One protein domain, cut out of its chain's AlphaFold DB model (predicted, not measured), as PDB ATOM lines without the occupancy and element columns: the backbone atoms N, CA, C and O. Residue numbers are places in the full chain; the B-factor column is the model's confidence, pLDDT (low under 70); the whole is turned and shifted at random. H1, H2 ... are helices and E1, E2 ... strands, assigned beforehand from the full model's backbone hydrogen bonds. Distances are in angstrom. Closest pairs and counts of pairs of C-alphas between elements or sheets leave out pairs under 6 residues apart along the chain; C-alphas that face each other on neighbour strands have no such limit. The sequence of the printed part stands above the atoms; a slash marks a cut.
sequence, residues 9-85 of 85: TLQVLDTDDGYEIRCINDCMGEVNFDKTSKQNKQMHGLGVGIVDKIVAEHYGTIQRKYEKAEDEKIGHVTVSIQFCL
ATOM      1  N   THR A   9     116.407 116.969 101.983       93.50
ATOM      2  CA  THR A   9     116.977 117.601 100.795       93.50
ATOM      3  C   THR A   9     115.865 117.992  99.851       93.50
ATOM      4  O   THR A   9     114.962 117.201  99.584       93.50
ATOM      5  N   LEU A  10     115.978 119.193  99.300       95.88
ATOM      6  CA  LEU A  10     115.213 119.623  98.145       95.88
ATOM      7  C   LEU A  10     116.189 119.851  96.993       95.88
ATOM      8  O   LEU A  10     117.161 120.589  97.143       95.88
ATOM      9  N   GLN A  11     115.934 119.206  95.864       96.62
ATOM     10  CA  GLN A  11     116.704 119.342  94.635       96.62
ATOM     11  C   GLN A  11     115.773 119.837  93.533       96.62
ATOM     12  O   GLN A  11     114.627 119.395  93.438       96.62
ATOM     13  N   VAL A  12     116.278 120.747  92.705       95.94
ATOM     14  CA  VAL A  12     115.638 121.171  91.459       95.94
ATOM     15  C   VAL A  12     116.634 120.857  90.355       95.94
ATOM     16  O   VAL A  12     117.770 121.328  90.400       95.94
ATOM     17  N   LEU A  13     116.234 119.992  89.436       94.88
ATOM     18  CA  LEU A  13     117.070 119.437  88.384       94.88
ATOM     19  C   LEU A  13     116.510 119.908  87.045       94.88
ATOM     20  O   LEU A  13     115.322 119.732  86.779       94.88
ATOM     21  N   ASP A  14     117.370 120.502  86.228       93.94
ATOM     22  CA  ASP A  14     117.076 120.748  84.821       93.94
ATOM     23  C   ASP A  14     117.269 119.435  84.050       93.94
ATOM     24  O   ASP A  14     118.218 118.689  84.320       93.94
ATOM     25  N   THR A  15     116.348 119.112  83.152       89.00
ATOM     26  CA  THR A  15     116.344 117.866  82.373       89.00
ATOM     27  C   THR A  15     116.107 118.190  80.906       89.00
ATOM     28  O   THR A  15     115.583 119.252  80.585       89.00
ATOM     29  N   ASP A  16     116.448 117.266  80.010       87.88
ATOM     30  CA  ASP A  16     116.307 117.501  78.566       87.88
ATOM     31  C   ASP A  16     114.853 117.815  78.150       87.88
ATOM     32  O   ASP A  16     114.633 118.545  77.186       87.88
ATOM     33  N   ASP A  17     113.873 117.315  78.911       85.38
ATOM     34  CA  ASP A  17     112.438 117.424  78.620       85.38
ATOM     35  C   ASP A  17     111.697 118.436  79.521       85.38
ATOM     36  O   ASP A  17     110.474 118.551  79.443       85.38
ATOM     37  N   GLY A  18     112.393 119.158  80.409       90.19
ATOM     38  CA  GLY A  18     111.779 120.087  81.364       90.19
ATOM     39  C   GLY A  18     112.505 120.099  82.704       90.19
ATOM     40  O   GLY A  18     113.731 120.090  82.745       90.19
ATOM     41  N   TYR A  19     111.780 120.088  83.824       93.06
ATOM     42  CA  TYR A  19     112.408 120.100  85.152       93.06
ATOM     43  C   TYR A  19     111.849 119.039  86.104       93.06
ATOM     44  O   TYR A  19     110.665 118.693  86.078       93.06
ATOM     45  N   GLU A  20     112.715 118.563  87.000       94.88
ATOM     46  CA  GLU A  20     112.375 117.656  88.095       94.88
ATOM     47  C   GLU A  20     112.595 118.343  89.451       94.88
ATOM     48  O   GLU A  20     113.676 118.849  89.756       94.88
ATOM     49  N   ILE A  21     111.577 118.310  90.311       95.81
ATOM     50  CA  ILE A  21     111.678 118.690  91.722       95.81
ATOM     51  C   ILE A  21     111.720 117.411  92.552       95.81
ATOM     52  O   ILE A  21     110.757 116.642  92.566       95.81
ATOM     53  N   ARG A  22     112.814 117.197  93.286       95.69
ATOM     54  CA  ARG A  22     113.009 116.011  94.126       95.69
ATOM     55  C   ARG A  22     113.137 116.392  95.595       95.69
ATOM     56  O   ARG A  22     114.029 117.144  95.982       95.69
ATOM     57  N   CYS A  23     112.252 115.850  96.422       94.81
ATOM     58  CA  CYS A  23     112.302 115.964  97.874       94.81
ATOM     59  C   CYS A  23     112.710 114.616  98.468       94.81
ATOM     60  O   CYS A  23     112.073 113.599  98.187       94.81
ATOM     61  N   ILE A  24     113.772 114.610  99.268       92.62
ATOM     62  CA  ILE A  24     114.341 113.407  99.877       92.62
ATOM     63  C   ILE A  24     114.344 113.601 101.385       92.62
ATOM     64  O   ILE A  24     114.807 114.633 101.875       92.62
ATOM     65  N   ASN A  25     113.841 112.622 102.130       91.06
ATOM     66  CA  ASN A  25     113.875 112.655 103.584       91.06
ATOM     67  C   ASN A  25     114.152 111.277 104.182       91.06
ATOM     68  O   ASN A  25     113.648 110.262 103.700       91.06
ATOM     69  N   ASP A  26     114.851 111.274 105.311       89.25
ATOM     70  CA  ASP A  26     115.019 110.066 106.114       89.25
ATOM     71  C   ASP A  26     113.835 109.917 107.073       89.25
ATOM     72  O   ASP A  26     113.445 110.861 107.774       89.25
ATOM     73  N   CYS A  27     113.250 108.726 107.137       82.56
ATOM     74  CA  CYS A  27     112.150 108.402 108.036       82.56
ATOM     75  C   CYS A  27     112.467 107.202 108.927       82.56
ATOM     76  O   CYS A  27     113.215 106.300 108.568       82.56
ATOM     77  N   MET A  28     111.839 107.189 110.102       83.44
ATOM     78  CA  MET A  28     111.856 106.030 110.988       83.44
ATOM     79  C   MET A  28     110.737 105.070 110.592       83.44
ATOM     80  O   MET A  28     109.576 105.480 110.526       83.44
ATOM     81  N   GLY A  29     111.081 103.796 110.416       80.25
ATOM     82  CA  GLY A  29     110.134 102.751 110.030       80.25
ATOM     83  C   GLY A  29     109.765 102.754 108.543       80.25
ATOM     84  O   GLY A  29     110.280 103.536 107.748       80.25
ATOM     85  N   GLU A  30     108.869 101.835 108.180       83.50
ATOM     86  CA  GLU A  30     108.463 101.597 106.795       83.50
ATOM     87  C   GLU A  30     107.351 102.550 106.343       83.50
ATOM     88  O   GLU A  30     106.384 102.796 107.072       83.50
ATOM     89  N   VAL A  31     107.469 103.052 105.112       82.00
ATOM     90  CA  VAL A  31     106.441 103.869 104.464       82.00
ATOM     91  C   VAL A  31     105.811 103.084 103.324       82.00
ATOM     92  O   VAL A  31     106.478 102.691 102.373       82.00
ATOM     93  N   ASN A  32     104.495 102.910 103.401       79.94
ATOM     94  CA  ASN A  32     103.683 102.378 102.316       79.94
ATOM     95  C   ASN A  32     102.766 103.497 101.798       79.94
ATOM     96  O   ASN A  32     101.889 103.962 102.523       79.94
ATOM     97  N   PHE A  33     102.976 103.938 100.556       75.56
ATOM     98  CA  PHE A  33     102.228 105.058  99.972       75.56
ATOM     99  C   PHE A  33     100.783 104.704  99.594       75.56
ATOM    100  O   PHE A  33      99.940 105.598  99.544       75.56
ATOM    101  N   ASP A  34     100.469 103.419  99.421       70.62
ATOM    102  CA  ASP A  34      99.112 102.936  99.136       70.62
ATOM    103  C   ASP A  34      98.259 102.830 100.410       70.62
ATOM    104  O   ASP A  34      97.026 102.781 100.368       70.62
ATOM    105  N   LYS A  35      98.913 102.784 101.578       64.38
ATOM    106  CA  LYS A  35      98.278 102.609 102.885       64.38
ATOM    107  C   LYS A  35      98.513 103.827 103.766       64.38
ATOM    108  O   LYS A  35      99.533 103.966 104.430       64.38
ATOM    109  N   THR A  36      97.496 104.672 103.892       58.75
ATOM    110  CA  THR A  36      97.469 105.669 104.971       58.75
ATOM    111  C   THR A  36      97.244 104.949 106.305       58.75
ATOM    112  O   THR A  36      96.193 104.342 106.513       58.75
ATOM    113  N   SER A  37      98.196 105.053 107.234       53.16
ATOM    114  CA  SER A  37      98.095 104.496 108.592       53.16
ATOM    115  C   SER A  37      97.107 105.239 109.504       53.16
ATOM    116  O   SER A  37      96.921 104.848 110.656       53.16
ATOM    117  N   LYS A  38      96.457 106.311 109.029       56.28
ATOM    118  CA  LYS A  38      95.550 107.133 109.839       56.28
ATOM    119  C   LYS A  38      94.083 106.846 109.522       56.28
ATOM    120  O   LYS A  38      93.661 106.854 108.370       56.28
ATOM    121  N   GLN A  39      93.297 106.634 110.581       42.94
ATOM    122  CA  GLN A  39      91.869 106.291 110.516       42.94
ATOM    123  C   GLN A  39      90.998 107.381 109.870       42.94
ATOM    124  O   GLN A  39      89.971 107.063 109.280       42.94
ATOM    125  N   ASN A  40      91.397 108.655 109.953       45.25
ATOM    126  CA  ASN A  40      90.611 109.775 109.438       45.25
ATOM    127  C   ASN A  40      91.229 110.361 108.157       45.25
ATOM    128  O   ASN A  40      92.001 111.323 108.196       45.25
ATOM    129  N   LYS A  41      90.862 109.763 107.017       49.25
ATOM    130  CA  LYS A  41      91.320 110.149 105.669       49.25
ATOM    131  C   LYS A  41      90.913 111.575 105.262       49.25
ATOM    132  O   LYS A  41      91.500 112.121 104.336       49.25
ATOM    133  N   GLN A  42      89.924 112.178 105.932       44.84
ATOM    134  CA  GLN A  42      89.446 113.533 105.625       44.84
ATOM    135  C   GLN A  42      90.300 114.646 106.252       44.84
ATOM    136  O   GLN A  42      90.310 115.747 105.717       44.84
ATOM    137  N   MET A  43      91.032 114.391 107.347       43.66
ATOM    138  CA  MET A  43      91.851 115.423 108.020       43.66
ATOM    139  C   MET A  43      93.364 115.265 107.816       43.66
ATOM    140  O   MET A  43      94.122 116.212 108.028       43.66
ATOM    141  N   HIS A  44      93.834 114.092 107.386       49.62
ATOM    142  CA  HIS A  44      95.253 113.824 107.146       49.62
ATOM    143  C   HIS A  44      95.441 113.061 105.832       49.62
ATOM    144  O   HIS A  44      94.731 112.097 105.571       49.62
ATOM    145  N   GLY A  45      96.395 113.508 105.009       57.19
ATOM    146  CA  GLY A  45      96.573 113.045 103.624       57.19
ATOM    147  C   GLY A  45      96.081 114.042 102.569       57.19
ATOM    148  O   GLY A  45      96.425 113.896 101.402       57.19
ATOM    149  N   LEU A  46      95.376 115.108 102.981       65.06
ATOM    150  CA  LEU A  46      94.969 116.200 102.088       65.06
ATOM    151  C   LEU A  46      96.162 116.825 101.364       65.06
ATOM    152  O   LEU A  46      96.069 117.071 100.175       65.06
ATOM    153  N   GLY A  47      97.291 117.031 102.052       72.56
ATOM    154  CA  GLY A  47      98.489 117.598 101.425       72.56
ATOM    155  C   GLY A  47      98.997 116.758 100.250       72.56
ATOM    156  O   GLY A  47      99.321 117.312  99.211       72.56
ATOM    157  N   VAL A  48      98.987 115.427 100.381       79.12
ATOM    158  CA  VAL A  48      99.392 114.516  99.298       79.12
ATOM    159  C   VAL A  48      98.416 114.620  98.127       79.12
ATOM    160  O   VAL A  48      98.858 114.843  97.008       79.12
ATOM    161  N   GLY A  49      97.106 114.567  98.394       77.50
ATOM    162  CA  GLY A  49      96.082 114.688  97.351       77.50
ATOM    163  C   GLY A  49      96.023 116.069  96.686       77.50
ATOM    164  O   GLY A  49      95.752 116.163  95.495       77.50
ATOM    165  N   ILE A  50      96.309 117.146  97.426       83.88
ATOM    166  CA  ILE A  50      96.438 118.506  96.884       83.88
ATOM    167  C   ILE A  50      97.647 118.574  95.953       83.88
ATOM    168  O   ILE A  50      97.522 119.095  94.852       83.88
ATOM    169  N   VAL A  51      98.794 118.022  96.363       87.19
ATOM    170  CA  VAL A  51      99.985 117.959  95.505       87.19
ATOM    171  C   VAL A  51      99.702 117.123  94.256       87.19
ATOM    172  O   VAL A  51      99.981 117.599  93.165       87.19
ATOM    173  N   ASP A  52      99.084 115.944  94.386       86.00
ATOM    174  CA  ASP A  52      98.690 115.118  93.232       86.00
ATOM    175  C   ASP A  52      97.793 115.892  92.260       86.00
ATOM    176  O   ASP A  52      98.011 115.858  91.049       86.00
ATOM    177  N   LYS A  53      96.810 116.631  92.790       87.00
ATOM    178  CA  LYS A  53      95.910 117.458  91.985       87.00
ATOM    179  C   LYS A  53      96.658 118.574  91.253       87.00
ATOM    180  O   LYS A  53      96.448 118.731  90.058       87.00
ATOM    181  N   ILE A  54      97.532 119.311  91.941       90.69
ATOM    182  CA  ILE A  54      98.337 120.385  91.334       90.69
ATOM    183  C   ILE A  54      99.226 119.817  90.226       90.69
ATOM    184  O   ILE A  54      99.275 120.368  89.131       90.69
ATOM    185  N   VAL A  55      99.906 118.697  90.481       91.25
ATOM    186  CA  VAL A  55     100.762 118.050  89.478       91.25
ATOM    187  C   VAL A  55      99.945 117.668  88.241       91.25
ATOM    188  O   VAL A  55     100.352 117.991  87.128       91.25
ATOM    189  N   ALA A  56      98.765 117.069  88.424       89.25
ATOM    190  CA  ALA A  56      97.882 116.696  87.321       89.25
ATOM    191  C   ALA A  56      97.333 117.907  86.538       89.25
ATOM    192  O   ALA A  56      97.279 117.859  85.310       89.25
ATOM    193  N   GLU A  57      96.951 118.997  87.216       92.88
ATOM    194  CA  GLU A  57      96.469 120.241  86.582       92.88
ATOM    195  C   GLU A  57      97.531 120.905  85.695       92.88
ATOM    196  O   GLU A  57      97.196 121.603  84.740       92.88
ATOM    197  N   HIS A  58      98.804 120.648  85.986       91.56
ATOM    198  CA  HIS A  58      99.950 121.150  85.239       91.56
ATOM    199  C   HIS A  58     100.603 120.083  84.343       91.56
ATOM    200  O   HIS A  58     101.756 120.244  83.957       91.56
ATOM    201  N   TYR A  59      99.883 119.001  84.008       89.88
ATOM    202  CA  TYR A  59     100.360 117.904  83.145       89.88
ATOM    203  C   TYR A  59     101.682 117.261  83.601       89.88
ATOM    204  O   TYR A  59     102.396 116.654  82.803       89.88
ATOM    205  N   GLY A  60     102.014 117.383  84.884       92.19
ATOM    206  CA  GLY A  60     103.200 116.777  85.464       92.19
ATOM    207  C   GLY A  60     102.983 115.316  85.843       92.19
ATOM    208  O   GLY A  60     101.863 114.797  85.873       92.19
ATOM    209  N   THR A  61     104.074 114.653  86.206       92.94
ATOM    210  CA  THR A  61     104.059 113.313  86.794       92.94
ATOM    211  C   THR A  61     104.678 113.340  88.183       92.94
ATOM    212  O   THR A  61     105.548 114.158  88.480       92.94
ATOM    213  N   ILE A  62     104.208 112.459  89.065       92.56
ATOM    214  CA  ILE A  62     104.719 112.336  90.429       92.56
ATOM    215  C   ILE A  62     105.047 110.882  90.737       92.56
ATOM    216  O   ILE A  62     104.221 109.986  90.563       92.56
ATOM    217  N   GLN A  63     106.262 110.651  91.222       92.69
ATOM    218  CA  GLN A  63     106.757 109.344  91.635       92.69
ATOM    219  C   GLN A  63     107.156 109.389  93.104       92.69
ATOM    220  O   GLN A  63     107.753 110.353  93.587       92.69
ATOM    221  N   ARG A  64     106.815 108.330  93.836       91.75
ATOM    222  CA  ARG A  64     107.106 108.193  95.264       91.75
ATOM    223  C   ARG A  64     107.815 106.876  95.487       91.75
ATOM    224  O   ARG A  64     107.320 105.835  95.065       91.75
ATOM    225  N   LYS A  65     108.963 106.923  96.151       92.31
ATOM    226  CA  LYS A  65     109.784 105.749  96.431       92.31
ATOM    227  C   LYS A  65     110.151 105.714  97.901       92.31
ATOM    228  O   LYS A  65     110.463 106.745  98.492       92.31
ATOM    229  N   TYR A  66     110.103 104.517  98.469       89.94
ATOM    230  CA  TYR A  66     110.662 104.206  99.774       89.94
ATOM    231  C   TYR A  66     111.753 103.157  99.578       89.94
ATOM    232  O   TYR A  66     111.543 102.164  98.878       89.94
ATOM    233  N   GLU A  67     112.904 103.376 100.196       90.19
ATOM    234  CA  GLU A  67     114.018 102.436 100.227       90.19
ATOM    235  C   GLU A  67     114.407 102.194 101.683       90.19
ATOM    236  O   GLU A  67     114.627 103.136 102.441       90.19
ATOM    237  N   LYS A  68     114.478 100.929 102.102       87.12
ATOM    238  CA  LYS A  68     114.952 100.592 103.447       87.12
ATOM    239  C   LYS A  68     116.467 100.821 103.500       87.12
ATOM    240  O   LYS A  68     117.176 100.287 102.650       87.12
ATOM    241  N   ALA A  69     116.950 101.590 104.477       81.25
ATOM    242  CA  ALA A  69     118.382 101.743 104.704       81.25
ATOM    243  C   ALA A  69     118.962 100.442 105.286       81.25
ATOM    244  O   ALA A  69     118.235  99.620 105.849       81.25
ATOM    245  N   GLU A  70     120.278 100.255 105.173       78.56
ATOM    246  CA  GLU A  70     120.959  99.072 105.723       78.56
ATOM    247  C   GLU A  70     120.744  98.920 107.243       78.56
ATOM    248  O   GLU A  70     120.699  97.801 107.754       78.56
ATOM    249  N   ASP A  71     120.537 100.032 107.960       68.69
ATOM    250  CA  ASP A  71     120.120 100.037 109.364       68.69
ATOM    251  C   ASP A  71     118.592  99.889 109.465       68.69
ATOM    252  O   ASP A  71     117.833 100.746 109.007       68.69
ATOM    253  N   GLU A  72     118.122  98.796 110.080       64.69
ATOM    254  CA  GLU A  72     116.735  98.310 109.993       64.69
ATOM    255  C   GLU A  72     115.651  99.300 110.449       64.69
ATOM    256  O   GLU A  72     114.463  99.071 110.203       64.69
ATOM    257  N   LYS A  73     116.041 100.375 111.135       77.31
ATOM    258  CA  LYS A  73     115.131 101.370 111.710       77.31
ATOM    259  C   LYS A  73     114.952 102.618 110.849       77.31
ATOM    260  O   LYS A  73     114.043 103.396 111.148       77.31
ATOM    261  N   ILE A  74     115.779 102.805 109.823       82.12
ATOM    262  CA  ILE A  74     115.796 103.995 108.967       82.12
ATOM    263  C   ILE A  74     115.398 103.592 107.545       82.12
ATOM    264  O   ILE A  74     115.799 102.548 107.035       82.12
ATOM    265  N   GLY A  75     114.602 104.427 106.892       86.88
ATOM    266  CA  GLY A  75     114.353 104.338 105.462       86.88
ATOM    267  C   GLY A  75     114.447 105.703 104.799       86.88
ATOM    268  O   GLY A  75     114.355 106.740 105.458       86.88
ATOM    269  N   HIS A  76     114.630 105.693 103.489       88.56
ATOM    270  CA  HIS A  76     114.738 106.871 102.647       88.56
ATOM    271  C   HIS A  76     113.466 107.007 101.823       88.56
ATOM    272  O   HIS A  76     113.073 106.090 101.101       88.56
ATOM    273  N   VAL A  77     112.816 108.159 101.924       90.56
ATOM    274  CA  VAL A  77     111.680 108.520 101.083       90.56
ATOM    275  C   VAL A  77     112.144 109.525 100.048       90.56
ATOM    276  O   VAL A  77     112.775 110.524 100.380       90.56
ATOM    277  N   THR A  78     111.793 109.265  98.794       93.38
ATOM    278  CA  THR A  78     111.966 110.203  97.688       93.38
ATOM    279  C   THR A  78     110.612 110.493  97.059       93.38
ATOM    280  O   THR A  78     109.889 109.571  96.676       93.38
ATOM    281  N   VAL A  79     110.281 111.773  96.930       93.31
ATOM    282  CA  VAL A  79     109.168 112.263  96.113       93.31
ATOM    283  C   VAL A  79     109.764 113.052  94.958       93.31
ATOM    284  O   VAL A  79     110.467 114.035  95.183       93.31
ATOM    285  N   SER A  80     109.500 112.609  93.738       94.88
ATOM    286  CA  SER A  80     109.958 113.234  92.500       94.88
ATOM    287  C   SER A  80     108.749 113.742  91.726       94.88
ATOM    288  O   SER A  80     107.777 113.006  91.555       94.88
ATOM    289  N   ILE A  81     108.788 115.004  91.312       95.94
ATOM    290  CA  ILE A  81     107.761 115.646  90.493       95.94
ATOM    291  C   ILE A  81     108.429 116.131  89.215       95.94
ATOM    292  O   ILE A  81     109.365 116.923  89.289       95.94
ATOM    293  N   GLN A  82     107.938 115.686  88.067       94.81
ATOM    294  CA  GLN A  82     108.454 116.064  86.757       94.81
ATOM    295  C   GLN A  82     107.402 116.860  85.998       94.81
ATOM    296  O   GLN A  82     106.238 116.460  85.951       94.81
ATOM    297  N   PHE A  83     107.820 117.959  85.383       91.06
ATOM    298  CA  PHE A  83     106.994 118.733  84.465       91.06
ATOM    299  C   PHE A  83     107.702 118.781  83.117       91.06
ATOM    300  O   PHE A  83     108.808 119.315  83.024       91.06
ATOM    301  N   CYS A  84     107.064 118.198  82.102       82.69
ATOM    302  CA  CYS A  84     107.527 118.299  80.725       82.69
ATOM    303  C   CYS A  84     107.153 119.680  80.169       82.69
ATOM    304  O   CYS A  84     106.030 120.140  80.408       82.69
ATOM    305  N   LEU A  85     108.073 120.330  79.456       65.56
ATOM    306  CA  LEU A  85     107.853 121.624  78.796       65.56
ATOM    307  C   LEU A  85     107.622 121.473  77.289       65.56
ATOM    308  O   LEU A  85     108.197 120.545  76.683       65.56
TER     309      LEU A  85
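What this domain is: This is residues 9 to 85 of the 85 residues of the protein "HATPase_c_5 domain-containing protein" of Lachnospiraceae bacterium (UniProt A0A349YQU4). One twisted sheet of four strands, made of two hairpins, E1 with E2 and E3 with E4, makes a long wall, and a single helix, H1, only grazes it with residues 51 to 56. A long loop, residues 29 to 45, leads from the end of E2 to H1 as a loose bow, of which residues 37 to 43 stick out free. The printed part has 77 residues with one named helix and four named strands, along the chain E1, E2, H1, E3, E4; the sheet's order is E1, E2, E4, E3, antiparallel throughout, and the class is mixed, helices and strands. The whole is flat and only just loose, close to compact, with a radius of gyration of the C-alphas of 14.1 A and spans of 38 by 34 by 16 A.

Where its parts are: Find C-alpha 9 at (116.977, 117.601, 100.795); from there strand E1, residues 9 to 15, runs 18.4 A. Strand E2, residues 18 to 28, then runs 32.8 A. Helix H1, residues 46 to 57, begins at C-alpha 46, (94.969, 116.200, 102.088), and measures 16.1 A. Strand E3, residues 61 to 68, covers 23.6 A. Strand E4, residues 74 to 84, covers 32.7 A and ends at C-alpha 84, (107.527, 118.299, 80.725).

How they stand to each other: Look first at the hairpin of E1 and E2, antiparallel at 156 degrees, where N 11 and O 22 are 2.8 A apart, within hydrogen-bond range. Next, E2 and E4 are antiparallel neighbours at 165 degrees, with N 23 and O 79 at 2.8 A. The hairpin of E3 and E4 is antiparallel at 165 degrees, with N 63 and O 80 at 2.8 A. E1 and E3 are the edge strands and are apart. E2, H1 and E3 form a split strand-helix-strand unit, two strands that run the same way with E4 between them in the sheet, and its crossover is right-handed. H1 is on the sheet but only grazes it; its closest C-alphas to E3 are those of Val 55 and Thr 61, 6.4 A, and to E4 those of Val 55 and Ile 81, 7.5 A. In H1 every O i to N i+4 pair is within hydrogen-bond range.

The domain as a whole: The two C-alphas farthest apart are those of Asp 16 and Gln 39, 41.8 A. The printed part has no cut and ends at residue 85, the chain's last. The link from E2 to H1, 17 residues, is long; the links E1 to E2, H1 to E3 and E3 to E4 are tight. The mean pLDDT of the printed part is 81.9, and you will find values under 70 at residues 35 to 46, 71 to 72 and 85.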